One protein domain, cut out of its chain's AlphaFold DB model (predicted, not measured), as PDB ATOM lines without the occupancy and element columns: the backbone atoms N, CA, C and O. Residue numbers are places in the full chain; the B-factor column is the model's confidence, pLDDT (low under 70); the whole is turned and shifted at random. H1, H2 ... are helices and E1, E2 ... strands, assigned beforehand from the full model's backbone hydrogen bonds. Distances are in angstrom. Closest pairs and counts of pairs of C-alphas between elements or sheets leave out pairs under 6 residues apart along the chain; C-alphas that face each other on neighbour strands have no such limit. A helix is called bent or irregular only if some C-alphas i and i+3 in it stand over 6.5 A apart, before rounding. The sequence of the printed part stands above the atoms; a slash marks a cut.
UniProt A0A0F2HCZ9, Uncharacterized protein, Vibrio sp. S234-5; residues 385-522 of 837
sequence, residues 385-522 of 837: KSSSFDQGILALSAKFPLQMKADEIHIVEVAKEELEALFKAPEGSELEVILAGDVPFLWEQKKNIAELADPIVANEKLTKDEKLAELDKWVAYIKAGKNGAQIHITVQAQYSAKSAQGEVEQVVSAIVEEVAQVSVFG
ATOM      1  N   LYS A 385     275.769 220.441 331.677       83.88
ATOM      2  CA  LYS A 385     276.679 219.854 330.686       83.88
ATOM      3  C   LYS A 385     277.341 218.615 331.294       83.88
ATOM      4  O   LYS A 385     277.827 218.647 332.428       83.88
ATOM      5  N   SER A 386     277.353 217.500 330.569       84.12
ATOM      6  CA  SER A 386     278.036 216.293 331.029       84.12
ATOM      7  C   SER A 386     279.554 216.501 331.040       84.12
ATOM      8  O   SER A 386     280.096 217.398 330.400       84.12
ATOM      9  N   SER A 387     280.286 215.646 331.755       82.25
ATOM     10  CA  SER A 387     281.754 215.728 331.807       82.25
ATOM     11  C   SER A 387     282.430 215.474 330.455       82.25
ATOM     12  O   SER A 387     283.613 215.758 330.307       82.25
ATOM     13  N   SER A 388     281.705 214.905 329.490       84.81
ATOM     14  CA  SER A 388     282.167 214.669 328.120       84.81
ATOM     15  C   SER A 388     281.593 215.674 327.119       84.81
ATOM     16  O   SER A 388     281.756 215.460 325.922       84.81
ATOM     17  N   PHE A 389     280.927 216.739 327.580       83.94
ATOM     18  CA  PHE A 389     280.219 217.691 326.721       83.94
ATOM     19  C   PHE A 389     281.126 218.284 325.635       83.94
ATOM     20  O   PHE A 389     280.849 218.089 324.457       83.94
ATOM     21  N   ASP A 390     282.253 218.903 325.997       72.38
ATOM     22  CA  ASP A 390     283.129 219.575 325.021       72.38
ATOM     23  C   ASP A 390     283.714 218.600 323.987       72.38
ATOM     24  O   ASP A 390     283.732 218.872 322.785       72.38
ATOM     25  N   GLN A 391     284.151 217.418 324.435       79.56
ATOM     26  CA  GLN A 391     284.664 216.381 323.536       79.56
ATOM     27  C   GLN A 391     283.559 215.822 322.629       79.56
ATOM     28  O   GLN A 391     283.815 215.517 321.465       79.56
ATOM     29  N   GLY A 392     282.339 215.689 323.152       81.62
ATOM     30  CA  GLY A 392     281.172 215.231 322.409       81.62
ATOM     31  C   GLY A 392     280.706 216.245 321.365       81.62
ATOM     32  O   GLY A 392     280.449 215.851 320.232       81.62
ATOM     33  N   ILE A 393     280.693 217.543 321.690       82.62
ATOM     34  CA  ILE A 393     280.400 218.620 320.732       82.62
ATOM     35  C   ILE A 393     281.436 218.637 319.609       82.62
ATOM     36  O   ILE A 393     281.057 218.665 318.443       82.62
ATOM     37  N   LEU A 394     282.730 218.531 319.924       79.00
ATOM     38  CA  LEU A 394     283.782 218.449 318.903       79.00
ATOM     39  C   LEU A 394     283.632 217.208 318.010       79.00
ATOM     40  O   LEU A 394     283.788 217.299 316.791       79.00
ATOM     41  N   ALA A 395     283.312 216.052 318.599       84.69
ATOM     42  CA  ALA A 395     283.089 214.817 317.851       84.69
ATOM     43  C   ALA A 395     281.854 214.904 316.944       84.69
ATOM     44  O   ALA A 395     281.900 214.414 315.817       84.69
ATOM     45  N   LEU A 396     280.780 215.544 317.412       84.62
ATOM     46  CA  LEU A 396     279.557 215.775 316.650       84.62
ATOM     47  C   LEU A 396     279.790 216.786 315.519       84.62
ATOM     48  O   LEU A 396     279.413 216.519 314.381       84.62
ATOM     49  N   SER A 397     280.481 217.891 315.809       83.50
ATOM     50  CA  SER A 397     280.880 218.923 314.844       83.50
ATOM     51  C   SER A 397     281.664 218.333 313.673       83.50
ATOM     52  O   SER A 397     281.354 218.595 312.515       83.50
ATOM     53  N   ALA A 398     282.612 217.436 313.964       85.25
ATOM     54  CA  ALA A 398     283.433 216.768 312.956       85.25
ATOM     55  C   ALA A 398     282.643 215.871 311.983       85.25
ATOM     56  O   ALA A 398     283.185 215.476 310.949       85.25
ATOM     57  N   LYS A 399     281.386 215.524 312.296       87.69
ATOM     58  CA  LYS A 399     280.513 214.766 311.387       87.69
ATOM     59  C   LYS A 399     279.833 215.649 310.344       87.69
ATOM     60  O   LYS A 399     279.344 215.120 309.348       87.69
ATOM     61  N   PHE A 400     279.787 216.961 310.567       83.50
ATOM     62  CA  PHE A 400     279.218 217.921 309.632       83.50
ATOM     63  C   PHE A 400     280.300 218.468 308.696       83.50
ATOM     64  O   PHE A 400     281.440 218.685 309.112       83.50
ATOM     65  N   PRO A 401     279.975 218.697 307.415       80.38
ATOM     66  CA  PRO A 401     280.919 219.297 306.496       80.38
ATOM     67  C   PRO A 401     281.111 220.770 306.861       80.38
ATOM     68  O   PRO A 401     280.149 221.485 307.105       80.38
ATOM     69  N   LEU A 402     282.348 221.259 306.824       69.44
ATOM     70  CA  LEU A 402     282.611 222.697 306.970       69.44
ATOM     71  C   LEU A 402     282.030 223.502 305.791       69.44
ATOM     72  O   LEU A 402     281.734 224.690 305.923       69.44
ATOM     73  N   GLN A 403     281.890 222.856 304.625       70.12
ATOM     74  CA  GLN A 403     281.518 223.482 303.360       70.12
ATOM     75  C   GLN A 403     280.638 222.557 302.501       70.12
ATOM     76  O   GLN A 403     280.908 221.359 302.418       70.12
ATOM     77  N   MET A 404     279.631 223.112 301.823       65.62
ATOM     78  CA  MET A 404     278.748 222.423 300.868       65.62
ATOM     79  C   MET A 404     278.553 223.257 299.597       65.62
ATOM     80  O   MET A 404     278.657 224.480 299.636       65.62
ATOM     81  N   LYS A 405     278.239 222.624 298.467       63.62
ATOM     82  CA  LYS A 405     277.864 223.293 297.211       63.62
ATOM     83  C   LYS A 405     276.368 223.615 297.173       63.62
ATOM     84  O   LYS A 405     275.569 222.969 297.844       63.62
ATOM     85  N   ALA A 406     275.968 224.570 296.339       61.16
ATOM     86  CA  ALA A 406     274.557 224.833 296.067       61.16
ATOM     87  C   ALA A 406     273.831 223.603 295.508       61.16
ATOM     88  O   ALA A 406     274.393 222.843 294.716       61.16
ATOM     89  N   ASP A 407     272.579 223.427 295.936       66.81
ATOM     90  CA  ASP A 407     271.743 222.246 295.678       66.81
ATOM     91  C   ASP A 407     272.363 220.903 296.153       66.81
ATOM     92  O   ASP A 407     271.824 219.832 295.850       66.81
ATOM     93  N   GLU A 408     273.471 220.917 296.910       76.44
ATOM     94  CA  GLU A 408     274.073 219.712 297.490       76.44
ATOM     95  C   GLU A 408     273.247 219.193 298.669       76.44
ATOM     96  O   GLU A 408     272.749 219.947 299.508       76.44
ATOM     97  N   ILE A 409     273.134 217.871 298.747       82.62
ATOM     98  CA  ILE A 409     272.494 217.174 299.855       82.62
ATOM     99  C   ILE A 409     273.574 216.452 300.651       82.62
ATOM    100  O   ILE A 409     274.340 215.669 300.089       82.62
ATOM    101  N   HIS A 410     273.596 216.678 301.959       84.88
ATOM    102  CA  HIS A 410     274.479 215.988 302.884       84.88
ATOM    103  C   HIS A 410     273.674 215.296 303.983       84.88
ATOM    104  O   HIS A 410     272.687 215.837 304.480       84.88
ATOM    105  N   ILE A 411     274.082 214.077 304.341       87.31
ATOM    106  CA  ILE A 411     273.381 213.227 305.307       87.31
ATOM    107  C   ILE A 411     274.386 212.776 306.352       87.31
ATOM    108  O   ILE A 411     275.379 212.132 306.016       87.31
ATOM    109  N   VAL A 412     274.096 213.075 307.612       88.06
ATOM    110  CA  VAL A 412     274.947 212.744 308.753       88.06
ATOM    111  C   VAL A 412     274.197 211.794 309.676       88.06
ATOM    112  O   VAL A 412     273.091 212.097 310.114       88.06
ATOM    113  N   GLU A 413     274.788 210.641 309.987       86.94
ATOM    114  CA  GLU A 413     274.234 209.742 311.004       86.94
ATOM    115  C   GLU A 413     274.500 210.303 312.404       86.94
ATOM    116  O   GLU A 413     275.652 210.501 312.803       86.94
ATOM    117  N   VAL A 414     273.421 210.549 313.151       87.25
ATOM    118  CA  VAL A 414     273.473 211.099 314.510       87.25
ATOM    119  C   VAL A 414     272.536 210.283 315.384       87.25
ATOM    120  O   VAL A 414     271.322 210.315 315.190       87.25
ATOM    121  N   ALA A 415     273.096 209.536 316.335       85.31
ATOM    122  CA  ALA A 415     272.311 208.736 317.269       85.31
ATOM    123  C   ALA A 415     271.695 209.633 318.354       85.31
ATOM    124  O   ALA A 415     272.350 210.553 318.845       85.31
ATOM    125  N   LYS A 416     270.455 209.351 318.766       82.88
ATOM    126  CA  LYS A 416     269.778 210.130 319.816       82.88
ATOM    127  C   LYS A 416     270.516 210.012 321.151       82.88
ATOM    128  O   LYS A 416     270.701 211.001 321.851       82.88
ATOM    129  N   GLU A 417     271.026 208.820 321.445       85.75
ATOM    130  CA  GLU A 417     271.750 208.495 322.672       85.75
ATOM    131  C   GLU A 417     273.083 209.254 322.778       85.75
ATOM    132  O   GLU A 417     273.529 209.587 323.874       85.75
ATOM    133  N   GLU A 418     273.721 209.553 321.640       86.75
ATOM    134  CA  GLU A 418     274.943 210.365 321.588       86.75
ATOM    135  C   GLU A 418     274.666 211.818 321.982       86.75
ATOM    136  O   GLU A 418     275.480 212.419 322.680       86.75
ATOM    137  N   LEU A 419     273.510 212.360 321.587       87.50
ATOM    138  CA  LEU A 419     273.080 213.708 321.961       87.50
ATOM    139  C   LEU A 419     272.640 213.769 323.428       87.50
ATOM    140  O   LEU A 419     273.017 214.690 324.145       87.50
ATOM    141  N   GLU A 420     271.889 212.771 323.897       87.31
ATOM    142  CA  GLU A 420     271.464 212.664 325.298       87.31
ATOM    143  C   GLU A 420     272.661 212.587 326.257       87.31
ATOM    144  O   GLU A 420     272.659 213.238 327.300       87.31
ATOM    145  N   ALA A 421     273.729 211.875 325.879       87.12
ATOM    146  CA  ALA A 421     274.947 211.751 326.683       87.12
ATOM    147  C   ALA A 421     275.731 213.070 326.857       87.12
ATOM    148  O   ALA A 421     276.610 213.160 327.726       87.12
ATOM    149  N   LEU A 422     275.433 214.107 326.064       86.44
ATOM    150  CA  LEU A 422     276.019 215.439 326.233       86.44
ATOM    151  C   LEU A 422     275.496 216.130 327.497       86.44
ATOM    152  O   LEU A 422     276.186 216.974 328.062       86.44
ATOM    153  N   PHE A 423     274.328 215.746 328.001       87.12
ATOM    154  CA  PHE A 423     273.664 216.460 329.084       87.12
ATOM    155  C   PHE A 423     273.410 215.560 330.293       87.12
ATOM    156  O   PHE A 423     273.314 214.338 330.197       87.12
ATOM    157  N   LYS A 424     273.311 216.176 331.467       82.62
ATOM    158  CA  LYS A 424     272.826 215.546 332.692       82.62
ATOM    159  C   LYS A 424     271.516 216.208 333.081       82.62
ATOM    160  O   LYS A 424     271.472 217.410 333.330       82.62
ATOM    161  N   ALA A 425     270.460 215.405 333.128       73.50
ATOM    162  CA  ALA A 425     269.156 215.835 333.599       73.50
ATOM    163  C   ALA A 425     268.993 215.544 335.101       73.50
ATOM    164  O   ALA A 425     269.619 214.607 335.613       73.50
ATOM    165  N   PRO A 426     268.144 216.301 335.810       68.56
ATOM    166  CA  PRO A 426     267.800 216.017 337.199       68.56
ATOM    167  C   PRO A 426     267.208 214.613 337.391       68.56
ATOM    168  O   PRO A 426     266.502 214.085 336.528       68.56
ATOM    169  N   GLU A 427     267.480 214.000 338.541       61.78
ATOM    170  CA  GLU A 427     267.055 212.629 338.836       61.78
ATOM    171  C   GLU A 427     265.518 212.495 338.770       61.78
ATOM    172  O   GLU A 427     264.787 213.248 339.410       61.78
ATOM    173  N   GLY A 428     265.020 211.545 337.967       61.88
ATOM    174  CA  GLY A 428     263.581 211.316 337.774       61.88
ATOM    175  C   GLY A 428     262.894 212.204 336.729       61.88
ATOM    176  O   GLY A 428     261.665 212.189 336.663       61.88
ATOM    177  N   SER A 429     263.649 212.954 335.919       66.88
ATOM    178  CA  SER A 429     263.120 213.743 334.796       66.88
ATOM    179  C   SER A 429     263.328 213.068 333.434       66.88
ATOM    180  O   SER A 429     264.299 212.334 333.241       66.88
ATOM    181  N   GLU A 430     262.414 213.312 332.489       70.06
ATOM    182  CA  GLU A 430     262.579 212.897 331.091       70.06
ATOM    183  C   GLU A 430     263.271 214.014 330.305       70.06
ATOM    184  O   GLU A 430     262.737 215.118 330.165       70.06
ATOM    185  N   LEU A 431     264.479 213.717 329.822       75.62
ATOM    186  CA  LEU A 431     265.270 214.599 328.973       75.62
ATOM    187  C   LEU A 431     264.931 214.339 327.504       75.62
ATOM    188  O   LEU A 431     265.097 213.231 326.994       75.62
ATOM    189  N   GLU A 432     264.503 215.379 326.812       81.44
ATOM    190  CA  GLU A 432     264.347 215.416 325.371       81.44
ATOM    191  C   GLU A 432     265.521 216.184 324.764       81.44
ATOM    192  O   GLU A 432     265.793 217.326 325.129       81.44
ATOM    193  N   VAL A 433     266.237 215.563 323.830       79.88
ATOM    194  CA  VAL A 433     267.333 216.218 323.112       79.88
ATOM    195  C   VAL A 433     267.041 216.178 321.626       79.88
ATOM    196  O   VAL A 433     266.728 215.119 321.077       79.88
ATOM    197  N   ILE A 434     267.147 217.342 320.992       82.44
ATOM    198  CA  ILE A 434     266.944 217.534 319.566       82.44
ATOM    199  C   ILE A 434     268.165 218.187 318.930       82.44
ATOM    200  O   ILE A 434     268.843 219.016 319.536       82.44
ATOM    201  N   LEU A 435     268.437 217.821 317.684       79.50
ATOM    202  CA  LEU A 435     269.363 218.555 316.835       79.50
ATOM    203  C   LEU A 435     268.545 219.450 315.901       79.50
ATOM    204  O   LEU A 435     267.619 218.978 315.243       79.50
ATOM    205  N   ALA A 436     268.875 220.732 315.854       73.81
ATOM    206  CA  ALA A 436     268.193 221.747 315.062       73.81
ATOM    207  C   ALA A 436     269.201 222.511 314.197       73.81
ATOM    208  O   ALA A 436     270.407 222.452 314.431       73.81
ATOM    209  N   GLY A 437     268.712 223.236 313.199       64.50
ATOM    210  CA  GLY A 437     269.551 224.108 312.396       64.50
ATOM    211  C   GLY A 437     268.747 224.994 311.460       64.50
ATOM    212  O   GLY A 437     267.538 224.804 311.297       64.50
ATOM    213  N   ASP A 438     269.427 225.961 310.852       63.88
ATOM    214  CA  ASP A 438     268.795 226.891 309.920       63.88
ATOM    215  C   ASP A 438     268.221 226.155 308.710       63.88
ATOM    216  O   ASP A 438     268.799 225.204 308.176       63.88
ATOM    217  N   VAL A 439     267.054 226.600 308.246       56.44
ATOM    218  CA  VAL A 439     266.417 226.025 307.059       56.44
ATOM    219  C   VAL A 439     267.362 226.206 305.870       56.44
ATOM    220  O   VAL A 439     267.770 227.341 305.604       56.44
ATOM    221  N   PRO A 440     267.673 225.149 305.098       57.88
ATOM    222  CA  PRO A 440     267.018 223.831 305.018       57.88
ATOM    223  C   PRO A 440     267.771 222.680 305.732       57.88
ATOM    224  O   PRO A 440     268.393 221.824 305.092       57.88
ATOM    225  N   PHE A 441     267.655 222.633 307.058       73.12
ATOM    226  CA  PHE A 441     268.092 221.536 307.925       73.12
ATOM    227  C   PHE A 441     266.892 220.724 308.445       73.12
ATOM    228  O   PHE A 441     265.866 221.293 308.820       73.12
ATOM    229  N   LEU A 442     267.023 219.396 308.496       80.19
ATOM    230  CA  LEU A 442     266.046 218.479 309.096       80.19
ATOM    231  C   LEU A 442     266.776 217.400 309.900       80.19
ATOM    232  O   LEU A 442     267.724 216.801 309.402       80.19
ATOM    233  N   TRP A 443     266.312 217.099 311.109       85.94
ATOM    234  CA  TRP A 443     266.795 215.957 311.888       85.94
ATOM    235  C   TRP A 443     265.639 214.997 312.156       85.94
ATOM    236  O   TRP A 443     264.698 215.331 312.873       85.94
ATOM    237  N   GLU A 444     265.678 213.822 311.527       86.12
ATOM    238  CA  GLU A 444     264.577 212.858 311.572       86.12
ATOM    239  C   GLU A 444     265.053 211.425 311.286       86.12
ATOM    240  O   GLU A 444     266.206 211.180 310.916       86.12
ATOM    241  N   GLN A 445     264.165 210.444 311.455       86.38
ATOM    242  CA  GLN A 445     264.433 209.060 311.062       86.38
ATOM    243  C   GLN A 445     264.510 208.936 309.534       86.38
ATOM    244  O   GLN A 445     263.674 209.496 308.821       86.38
ATOM    245  N   LYS A 446     265.452 208.133 309.015       88.44
ATOM    246  CA  LYS A 446     265.656 207.936 307.561       88.44
ATOM    247  C   LYS A 446     264.369 207.576 306.811       88.44
ATOM    248  O   LYS A 446     264.193 207.994 305.672       88.44
ATOM    249  N   LYS A 447     263.461 206.824 307.442       86.06
ATOM    250  CA  LYS A 447     262.164 206.431 306.859       86.06
ATOM    251  C   LYS A 447     261.205 207.589 306.561       86.06
ATOM    252  O   LYS A 447     260.298 207.405 305.757       86.06
ATOM    253  N   ASN A 448     261.392 208.744 307.197       84.56
ATOM    254  CA  ASN A 448     260.555 209.927 306.995       84.56
ATOM    255  C   ASN A 448     261.118 210.859 305.908       84.56
ATOM    256  O   ASN A 448     260.428 211.765 305.451       84.56
ATOM    257  N   ILE A 449     262.338 210.597 305.428       83.88
ATOM    258  CA  ILE A 449     262.954 211.313 304.310       83.88
ATOM    259  C   ILE A 449     262.663 210.525 303.031       83.88
ATOM    260  O   ILE A 449     263.230 209.452 302.809       83.88
ATOM    261  N   ALA A 450     261.773 211.048 302.185       81.62
ATOM    262  CA  ALA A 450     261.290 210.360 300.984       81.62
ATOM    263  C   ALA A 450     262.434 209.913 300.054       81.62
ATOM    264  O   ALA A 450     262.412 208.799 299.529       81.62
ATOM    265  N   GLU A 451     263.475 210.735 299.908       82.88
ATOM    266  CA  GLU A 451     264.655 210.447 299.089       82.88
ATOM    267  C   GLU A 451     265.494 209.257 299.600       82.88
ATOM    268  O   GLU A 451     266.292 208.706 298.840       82.88
ATOM    269  N   LEU A 452     265.320 208.842 300.861       82.44
ATOM    270  CA  LEU A 452     266.090 207.770 301.506       82.44
ATOM    271  C   LEU A 452     265.252 206.533 301.839       82.44
ATOM    272  O   LEU A 452     265.771 205.416 301.777       82.44
ATOM    273  N   ALA A 453     263.967 206.704 302.142       82.19
ATOM    274  CA  ALA A 453     263.078 205.615 302.531       82.19
ATOM    275  C   ALA A 453     262.882 204.581 301.406       82.19
ATOM    276  O   ALA A 453     263.092 203.382 301.616       82.19
ATOM    277  N   ASP A 454     262.549 205.038 300.195       82.94
ATOM    278  CA  ASP A 454     262.253 204.155 299.059       82.94
ATOM    279  C   ASP A 454     263.468 203.306 298.622       82.94
ATOM    280  O   ASP A 454     263.320 202.085 298.469       82.94
ATOM    281  N   PRO A 455     264.692 203.867 298.485       85.25
ATOM    282  CA  PRO A 455     265.887 203.079 298.177       85.25
ATOM    283  C   PRO A 455     266.218 202.000 299.218       85.25
ATOM    284  O   PRO A 455     266.640 200.902 298.844       85.25
ATOM    285  N   ILE A 456     266.026 202.276 300.514       87.00
ATOM    286  CA  ILE A 456     266.305 201.309 301.592       87.00
ATOM    287  C   ILE A 456     265.305 200.147 301.531       87.00
ATOM    288  O   ILE A 456     265.699 198.976 301.586       87.00
ATOM    289  N   VAL A 457     264.017 200.448 301.342       84.25
ATOM    290  CA  VAL A 457     262.956 199.435 301.221       84.25
ATOM    291  C   VAL A 457     263.170 198.557 299.982       84.25
ATOM    292  O   VAL A 457     263.020 197.330 300.061       84.25
ATOM    293  N   ALA A 458     263.587 199.152 298.862       84.56
ATOM    294  CA  ALA A 458     263.822 198.457 297.595       84.56
ATOM    295  C   ALA A 458     265.130 197.640 297.545       84.56
ATOM    296  O   ALA A 458     265.315 196.839 296.629       84.56
ATOM    297  N   ASN A 459     266.040 197.784 298.515       88.56
ATOM    298  CA  ASN A 459     267.338 197.108 298.480       88.56
ATOM    299  C   ASN A 459     267.224 195.602 298.782       88.56
ATOM    300  O   ASN A 459     267.109 195.190 299.933       88.56
ATOM    301  N   GLU A 460     267.284 194.747 297.762       86.25
ATOM    302  CA  GLU A 460     267.166 193.285 297.910       86.25
ATOM    303  C   GLU A 460     268.337 192.616 298.656       86.25
ATOM    304  O   GLU A 460     268.224 191.455 299.043       86.25
ATOM    305  N   LYS A 461     269.453 193.326 298.885       91.25
ATOM    306  CA  LYS A 461     270.614 192.786 299.618       91.25
ATOM    307  C   LYS A 461     270.439 192.792 301.137       91.25
ATOM    308  O   LYS A 461     271.195 192.105 301.813       91.25
ATOM    309  N   LEU A 462     269.491 193.572 301.655       88.56
ATOM    310  CA  LEU A 462     269.193 193.643 303.082       88.56
ATOM    311  C   LEU A 462     268.060 192.677 303.424       88.56
ATOM    312  O   LEU A 462     267.042 192.609 302.725       88.56
ATOM    313  N   THR A 463     268.209 191.954 304.527       92.06
ATOM    314  CA  THR A 463     267.111 191.192 305.127       92.06
ATOM    315  C   THR A 463     266.013 192.132 305.631       92.06
ATOM    316  O   THR A 463     266.196 193.342 305.755       92.06
ATOM    317  N   LYS A 464     264.833 191.580 305.934       87.62
ATOM    318  CA  LYS A 464     263.709 192.374 306.452       87.62
ATOM    319  C   LYS A 464     264.070 193.111 307.748       87.62
ATOM    320  O   LYS A 464     263.699 194.271 307.896       87.62
ATOM    321  N   ASP A 465     264.809 192.458 308.639       88.31
ATOM    322  CA  ASP A 465     265.189 193.027 309.933       88.31
ATOM    323  C   ASP A 465     266.272 194.105 309.771       88.31
ATOM    324  O   ASP A 465     266.197 195.151 310.412       88.31
ATOM    325  N   GLU A 466     267.217 193.921 308.844       88.31
ATOM    326  CA  GLU A 466     268.228 194.938 308.522       88.31
ATOM    327  C   GLU A 466     267.616 196.179 307.860       88.31
ATOM    328  O   GLU A 466     268.043 197.294 308.145       88.31
ATOM    329  N   LYS A 467     266.582 196.018 307.020       86.75
ATOM    330  CA  LYS A 467     265.839 197.159 306.457       86.75
ATOM    331  C   LYS A 467     265.139 197.970 307.538       86.75
ATOM    332  O   LYS A 467     265.187 199.193 307.494       86.75
ATOM    333  N   LEU A 468     264.491 197.297 308.489       87.44
ATOM    334  CA  LEU A 468     263.822 197.961 309.610       87.44
ATOM    335  C   LEU A 468     264.837 198.705 310.486       87.44
ATOM    336  O   LEU A 468     264.643 199.884 310.766       87.44
ATOM    337  N   ALA A 469     265.959 198.059 310.817       86.12
ATOM    338  CA  ALA A 469     267.032 198.681 311.588       86.12
ATOM    339  C   ALA A 469     267.635 199.907 310.883       86.12
ATOM    340  O   ALA A 469     267.943 200.899 311.535       86.12
ATOM    341  N   GLU A 470     267.789 199.864 309.557       87.56
ATOM    342  CA  GLU A 470     268.322 200.986 308.781       87.56
ATOM    343  C   GLU A 470     267.328 202.155 308.672       87.56
ATOM    344  O   GLU A 470     267.732 203.314 308.733       87.56
ATOM    345  N   LEU A 471     266.029 201.863 308.548       86.88
ATOM    346  CA  LEU A 471     264.951 202.856 308.451       86.88
ATOM    347  C   LEU A 471     264.731 203.647 309.748       86.88
ATOM    348  O   LEU A 471     264.353 204.820 309.688       86.88
ATOM    349  N   ASP A 472     264.967 203.020 310.901       86.31
ATOM    350  CA  ASP A 472     264.764 203.632 312.219       86.31
ATOM    351  C   ASP A 472     265.953 204.485 312.701       86.31
ATOM    352  O   ASP A 472     265.834 205.171 313.722       86.31
ATOM    353  N   LYS A 473     267.076 204.501 311.967       88.81
ATOM    354  CA  LYS A 473     268.231 205.358 312.278       88.81
ATOM    355  C   LYS A 473     267.889 206.840 312.134       88.81
ATOM    356  O   LYS A 473     267.295 207.255 311.137       88.81
ATOM    357  N   TRP A 474     268.351 207.630 313.098       87.06
ATOM    358  CA  TRP A 474     268.279 209.087 313.077       87.06
ATOM    359  C   TRP A 474     269.409 209.680 312.235       87.06
ATOM    360  O   TRP A 474     270.568 209.258 312.321       87.06
ATOM    361  N   VAL A 475     269.060 210.655 311.400       88.50
ATOM    362  CA  VAL A 475     270.014 211.393 310.575       88.50
ATOM    363  C   VAL A 475     269.717 212.879 310.594       88.50
ATOM    364  O   VAL A 475     268.563 213.297 310.647       88.50
ATOM    365  N   ALA A 476     270.773 213.675 310.503       86.56
ATOM    366  CA  ALA A 476     270.676 215.067 310.112       86.56
ATOM    367  C   ALA A 476     270.806 215.156 308.587       86.56
ATOM    368  O   ALA A 476     271.785 214.689 308.001       86.56
ATOM    369  N   TYR A 477     269.798 215.727 307.949       83.19
ATOM    370  CA  TYR A 477     269.698 215.937 306.518       83.19
ATOM    371  C   TYR A 477     269.814 217.431 306.221       83.19
ATOM    372  O   TYR A 477     269.021 218.239 306.705       83.19
ATOM    373  N   ILE A 478     270.798 217.791 305.405       81.69
ATOM    374  CA  ILE A 478     271.086 219.169 305.011       81.69
ATOM    375  C   ILE A 478     270.924 219.255 303.502       81.69
ATOM    376  O   ILE A 478     271.555 218.488 302.774       81.69
ATOM    377  N   LYS A 479     270.102 220.185 303.014       77.62
ATOM    378  CA  LYS A 479     269.890 220.378 301.572       77.62
ATOM    379  C   LYS A 479     270.213 221.801 301.164       77.62
ATOM    380  O   LYS A 479     269.315 222.621 301.109       77.62
ATOM    381  N   ALA A 480     271.465 222.095 300.845       65.12
ATOM    382  CA  ALA A 480     271.896 223.431 300.452       65.12
ATOM    383  C   ALA A 480     270.956 224.078 299.413       65.12
ATOM    384  O   ALA A 480     270.562 223.455 298.428       65.12
ATOM    385  N   GLY A 481     270.582 225.341 299.646       58.78
ATOM    386  CA  GLY A 481     269.800 226.127 298.692       58.78
ATOM    387  C   GLY A 481     270.610 226.526 297.451       58.78
ATOM    388  O   GLY A 481     271.783 226.192 297.311       58.78
ATOM    389  N   LYS A 482     269.983 227.290 296.549       50.78
ATOM    390  CA  LYS A 482     270.604 227.765 295.294       50.78
ATOM    391  C   LYS A 482     271.562 228.950 295.451       50.78
ATOM    392  O   LYS A 482     272.221 229.319 294.484       50.78
ATOM    393  N   ASN A 483     271.576 229.567 296.630       48.78
ATOM    394  CA  ASN A 483     272.348 230.763 296.949       48.78
ATOM    395  C   ASN A 483     273.316 230.450 298.093       48.78
ATOM    396  O   ASN A 483     273.025 229.583 298.920       48.78
ATOM    397  N   GLY A 484     274.423 231.192 298.170       51.59
ATOM    398  CA  GLY A 484     275.342 231.096 299.301       51.59
ATOM    399  C   GLY A 484     274.675 231.514 300.615       51.59
ATOM    400  O   GLY A 484     273.940 232.502 300.650       51.59
ATOM    401  N   ALA A 485     274.916 230.743 301.674       52.47
ATOM    402  CA  ALA A 485     274.365 230.954 303.013       52.47
ATOM    403  C   ALA A 485     275.231 230.244 304.066       52.47
ATOM    404  O   ALA A 485     276.005 229.346 303.737       52.47
ATOM    405  N   GLN A 486     275.082 230.625 305.332       56.22
ATOM    406  CA  GLN A 486     275.598 229.855 306.464       56.22
ATOM    407  C   GLN A 486     274.429 229.127 307.120       56.22
ATOM    408  O   GLN A 486     273.386 229.730 307.351       56.22
ATOM    409  N   ILE A 487     274.597 227.828 307.363       58.31
ATOM    410  CA  ILE A 487     273.632 226.998 308.081       58.31
ATOM    411  C   ILE A 487     274.223 226.722 309.458       58.31
ATOM    412  O   ILE A 487     275.216 225.995 309.567       58.31
ATOM    413  N   HIS A 488     273.631 227.305 310.494       63.72
ATOM    414  CA  HIS A 488     273.997 227.025 311.875       63.72
ATOM    415  C   HIS A 488     273.289 225.755 312.336       63.72
ATOM    416  O   HIS A 488     272.101 225.569 312.077       63.72
ATOM    417  N   ILE A 489     274.025 224.864 312.994       71.62
ATOM    418  CA  ILE A 489     273.514 223.611 313.548       71.62
ATOM    419  C   ILE A 489     273.716 223.662 315.052       71.62
ATOM    420  O   ILE A 489     274.833 223.857 315.533       71.62
ATOM    421  N   THR A 490     272.641 223.449 315.798       73.19
ATOM    422  CA  THR A 490     272.610 223.529 317.257       73.19
ATOM    423  C   THR A 490     272.044 222.253 317.854       73.19
ATOM    424  O   THR A 490     271.085 221.688 317.327       73.19
ATOM    425  N   VAL A 491     272.575 221.822 318.993       77.06
ATOM    426  CA  VAL A 491     271.928 220.815 319.835       77.06
ATOM    427  C   VAL A 491     271.129 221.528 320.918       77.06
ATOM    428  O   VAL A 491     271.631 222.435 321.579       77.06
ATOM    429  N   GLN A 492     269.879 221.121 321.086       77.50
ATOM    430  CA  GLN A 492     268.989 221.619 322.120       77.50
ATOM    431  C   GLN A 492     268.583 220.462 323.024       77.50
ATOM    432  O   GLN A 492     268.010 219.480 322.566       77.50
ATOM    433  N   ALA A 493     268.849 220.593 324.315       71.38
ATOM    434  CA  ALA A 493     268.339 219.691 325.335       71.38
ATOM    435  C   ALA A 493     267.284 220.407 326.160       71.38
ATOM    436  O   ALA A 493     267.493 221.547 326.563       71.38
ATOM    437  N   GLN A 494     266.176 219.736 326.435       74.06
ATOM    438  CA  GLN A 494     265.110 220.222 327.292       74.06
ATOM    439  C   GLN A 494     264.599 219.091 328.173       74.06
ATOM    440  O   GLN A 494     264.572 217.946 327.745       74.06
ATOM    441  N   TYR A 495     264.188 219.369 329.405       71.12
ATOM    442  CA  TYR A 495     263.508 218.355 330.210       71.12
ATOM    443  C   TYR A 495     262.190 218.885 330.731       71.12
ATOM    444  O   TYR A 495     262.062 220.075 331.046       71.12
ATOM    445  N   SER A 496     261.229 217.973 330.839       64.56
ATOM    446  CA  SER A 496     259.906 218.276 331.359       64.56
ATOM    447  C   SER A 496     259.715 217.691 332.755       64.56
ATOM    448  O   SER A 496     260.135 216.569 333.041       64.56
ATOM    449  N   ALA A 497     259.075 218.449 333.643       58.91
ATOM    450  CA  ALA A 497     258.662 217.985 334.965       58.91
ATOM    451  C   ALA A 497     257.139 218.012 335.070       58.91
ATOM    452  O   ALA A 497     256.471 218.862 334.476       58.91
ATOM    453  N   LYS A 498     256.589 217.080 335.848       56.50
ATOM    454  CA  LYS A 498     255.165 217.086 336.185       56.50
ATOM    455  C   LYS A 498     254.898 218.184 337.205       56.50
ATOM    456  O   LYS A 498     255.660 218.331 338.162       56.50
ATOM    457  N   SER A 499     253.819 218.938 337.011       51.50
ATOM    458  CA  SER A 499     253.374 219.938 337.987       51.50
ATOM    459  C   SER A 499     253.158 219.314 339.374       51.50
ATOM    460  O   SER A 499     252.963 218.105 339.503       51.50
ATOM    461  N   ALA A 500     253.131 220.135 340.428       48.78
ATOM    462  CA  ALA A 500     252.893 219.658 341.792       48.78
ATOM    463  C   ALA A 500     251.522 218.965 341.981       48.78
ATOM    464  O   ALA A 500     251.360 218.191 342.923       48.78
ATOM    465  N   GLN A 501     250.545 219.190 341.090       47.91
ATOM    466  CA  GLN A 501     249.284 218.428 341.047       47.91
ATOM    467  C   GLN A 501     249.327 217.191 340.135       47.91
ATOM    468  O   GLN A 501     248.356 216.443 340.088       47.91
ATOM    469  N   GLY A 502     250.436 216.940 339.436       49.84
ATOM    470  CA  GLY A 502     250.662 215.737 338.631       49.84
ATOM    471  C   GLY A 502     249.959 215.708 337.272       49.84
ATOM    472  O   GLY A 502     249.972 214.666 336.622       49.84
ATOM    473  N   GLU A 503     249.350 216.816 336.839       42.59
ATOM    474  CA  GLU A 503     248.436 216.829 335.686       42.59
ATOM    475  C   GLU A 503     249.072 217.299 334.367       42.59
ATOM    476  O   GLU A 503     248.533 216.995 333.306       42.59
ATOM    477  N   VAL A 504     250.211 218.006 334.395       48.75
ATOM    478  CA  VAL A 504     250.819 218.603 333.186       48.75
ATOM    479  C   VAL A 504     252.339 218.421 333.185       48.75
ATOM    480  O   VAL A 504     252.992 218.782 334.164       48.75
ATOM    481  N   GLU A 505     252.891 217.889 332.090       49.94
ATOM    482  CA  GLU A 505     254.330 217.903 331.784       49.94
ATOM    483  C   GLU A 505     254.713 219.274 331.216       49.94
ATOM    484  O   GLU A 505     254.107 219.745 330.254       49.94
ATOM    485  N   GLN A 506     255.673 219.950 331.847       53.97
ATOM    486  CA  GLN A 506     256.097 221.305 331.479       53.97
ATOM    487  C   GLN A 506     257.602 221.338 331.266       53.97
ATOM    488  O   GLN A 506     258.325 220.838 332.123       53.97
ATOM    489  N   VAL A 507     258.062 221.956 330.172       54.09
ATOM    490  CA  VAL A 507     259.493 222.174 329.919       54.09
ATOM    491  C   VAL A 507     260.047 223.115 330.984       54.09
ATOM    492  O   VAL A 507     259.589 224.245 331.138       54.09
ATOM    493  N   VAL A 508     261.021 222.621 331.736       56.47
ATOM    494  CA  VAL A 508     261.522 223.239 332.966       56.47
ATOM    495  C   VAL A 508     262.909 223.839 332.794       56.47
ATOM    496  O   VAL A 508     263.275 224.777 333.490       56.47
ATOM    497  N   SER A 509     263.697 223.321 331.867       56.94
ATOM    498  CA  SER A 509     265.007 223.861 331.531       56.94
ATOM    499  C   SER A 509     265.308 223.486 330.091       56.94
ATOM    500  O   SER A 509     264.937 222.394 329.661       56.94
ATOM    501  N   ALA A 510     265.958 224.396 329.367       61.81
ATOM    502  CA  ALA A 510     266.476 224.150 328.036       61.81
ATOM    503  C   ALA A 510     267.900 224.708 327.920       61.81
ATOM    504  O   ALA A 510     268.183 225.796 328.423       61.81
ATOM    505  N   ILE A 511     268.782 223.966 327.262       62.69
ATOM    506  CA  ILE A 511     270.133 224.391 326.891       62.69
ATOM    507  C   ILE A 511     270.253 224.258 325.379       62.69
ATOM    508  O   ILE A 511     269.908 223.212 324.835       62.69
ATOM    509  N   VAL A 512     270.744 225.309 324.721       67.38
ATOM    510  CA  VAL A 512     271.003 225.342 323.276       67.38
ATOM    511  C   VAL A 512     272.473 225.653 323.060       67.38
ATOM    512  O   VAL A 512     272.988 226.615 323.623       67.38
ATOM    513  N   GLU A 513     273.144 224.836 322.258       70.06
ATOM    514  CA  GLU A 513     274.583 224.936 322.021       70.06
ATOM    515  C   GLU A 513     274.881 224.771 320.533       70.06
ATOM    516  O   GLU A 513     274.352 223.865 319.883       70.06
ATOM    517  N   GLU A 514     275.720 225.652 319.985       66.31
ATOM    518  CA  GLU A 514     276.158 225.560 318.592       66.31
ATOM    519  C   GLU A 514     277.134 224.392 318.424       66.31
ATOM    520  O   GLU A 514     278.117 224.251 319.152       66.31
ATOM    521  N   VAL A 515     276.834 223.528 317.458       71.19
ATOM    522  CA  VAL A 515     277.591 222.313 317.149       71.19
ATOM    523  C   VAL A 515     278.495 222.547 315.949       71.19
ATOM    524  O   VAL A 515     279.667 222.169 315.960       71.19
ATOM    525  N   ALA A 516     277.950 223.124 314.882       70.81
ATOM    526  CA  ALA A 516     278.672 223.332 313.639       70.81
ATOM    527  C   ALA A 516     278.067 224.480 312.838       70.81
ATOM    528  O   ALA A 516     276.868 224.743 312.902       70.81
ATOM    529  N   GLN A 517     278.909 225.096 312.016       68.69
ATOM    530  CA  GLN A 517     278.500 226.069 311.021       68.69
ATOM    531  C   GLN A 517     278.907 225.550 309.643       68.69
ATOM    532  O   GLN A 517     280.093 225.361 309.364       68.69
ATOM    533  N   VAL A 518     277.921 225.305 308.783       60.06
ATOM    534  CA  VAL A 518     278.146 224.800 307.426       60.06
ATOM    535  C   VAL A 518     278.035 225.957 306.448       60.06
ATOM    536  O   VAL A 518     276.987 226.592 306.335       60.06
ATOM    537  N   SER A 519     279.112 226.233 305.721       57.81
ATOM    538  CA  SER A 519     279.097 227.264 304.680       57.81
ATOM    539  C   SER A 519     278.632 226.671 303.348       57.81
ATOM    540  O   SER A 519     279.226 225.716 302.851       57.81
ATOM    541  N   VAL A 520     277.578 227.224 302.753       55.50
ATOM    542  CA  VAL A 520     277.075 226.832 301.428       55.50
ATOM    543  C   VAL A 520     277.644 227.767 300.365       55.50
ATOM    544  O   VAL A 520     277.493 228.985 300.460       55.50
ATOM    545  N   PHE A 521     278.246 227.194 299.325       50.94
ATOM    546  CA  PHE A 521     278.929 227.906 298.252       50.94
ATOM    547  C   PHE A 521     278.271 227.683 296.886       50.94
ATOM    548  O   PHE A 521     277.971 226.555 296.488       50.94
ATOM    549  N   GLY A 522     278.136 228.770 296.123       51.00
ATOM    550  CA  GLY A 522     277.769 228.758 294.708       51.00
ATOM    551  C   GLY A 522     276.347 229.230 294.390       51.00
ATOM    552  O   GLY A 522     275.407 229.074 295.159       51.00
TER     553      GLY A 522
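This is residues 385 to 522 of the 837 residues of an uncharacterized protein of Vibrio sp. S234-5 (UniProt A0A0F2HCZ9). A long, curled sheet built on the hairpin of E6 and E7 has H1 and H2 over one of its faces, and a small second sheet, E2 E5 E4, meets it near the last residues of E3. Beyond that small sheet the helical hairpin of H3 and H4 makes a separate head, joined on through E4 and E5. The printed part has 138 residues, with four named helices and seven named strands in the order H1 E1 E2 H2 E3 E4 H3 H4 E5 E6 E7, a mixed class of helices and strands. The large sheet has the order E1 E7 E6 E3 and is mixed, with E1 parallel to E7 and the other pairs antiparallel; the small one, E2 E5 E4, is all antiparallel. The whole is only just loose, close to compact, with a radius of gyration of the C-alphas of 17.3 A and spans of 50 by 40 by 28 A.

Start in the large sheet at C-alpha 485, (274.365, 230.954, 303.013), where E6 begins; it runs through residues 485 to 498 over 40.8 A to C-alpha 498 at (255.165, 217.086, 336.185). E7, residues 505 to 521, comes back over 42.8 A, with a bend of 69 degrees at residue 509, and ends at C-alpha 521, (278.929, 227.906, 298.252). Beside them look for E3, residues 430 to 437, 22.9 A long, and E1, residues 403 to 405. The small sheet is made of E2, residues 409 to 413, E4, residues 441 to 445, and E5, residues 474 to 479, the last 16.2 A long. For the helices, find H1 at residues 389 to 397, 12.0 A, and H2 at residues 416 to 420. H3 is residues 450 to 458, 12.6 A, and H4 is residues 464 to 471, 10.7 A. H3 is irregular, but only just: C-alphas 451 and 454 are 6.7 A apart.

In the large sheet, which is twisted, look first at the hairpin E6 and E7: N 487 and O 518 are 2.9 A apart, and N 508 and O 495 2.8 A, within hydrogen-bond range. E3 is an edge strand beside E6, with N 434 and O 492 at 2.8 A. E1 is the other edge strand, parallel to E7, with N 404 and O 519 at 2.8 A. H1 is on this sheet at a height of 8.8 A, over E7 and slantwise to it at 43 degrees on the local plane; their closest C-alphas are those of Ser 397 and Ala 516, 5.1 A. H2 is on the same face as H1 at a height of 7.7 A, only just over E3, with 3 of its 5 C-alphas there. H1 and H2 are close but not clearly touching, with the C-alphas of Gly 392 and Glu 418 closest at 7.9 A. Between the sheets, the closest C-alphas of E3 and E4 are those of Leu 435 and Trp 443, 6.1 A. Within the small sheet, N 410 and O 478 of E2 and E5 are 2.8 A apart, and N 442 and O 477 of E4 and E5 2.9 A. H3 and H4 touch at a shallow tilt of 14 degrees, opposite ways, with the C-alphas of Val 457 and Lys 467 closest at 6.4 A. H1 is apart from both. Every O i to N i+4 pair is within hydrogen-bond range in H1, H2 and H4, and 3 of 5 are in H3.

The C-alphas farthest apart are those of Gln 501 and Gly 522, 55.4 A. The printed part has no cut, and no link is long; H2 to E3 and E6 to E7 are short, and the others are tight. The mean pLDDT of the printed part is 74.5, and 46 residues are under 70, among them residues 480 to 488 and 496 to 512.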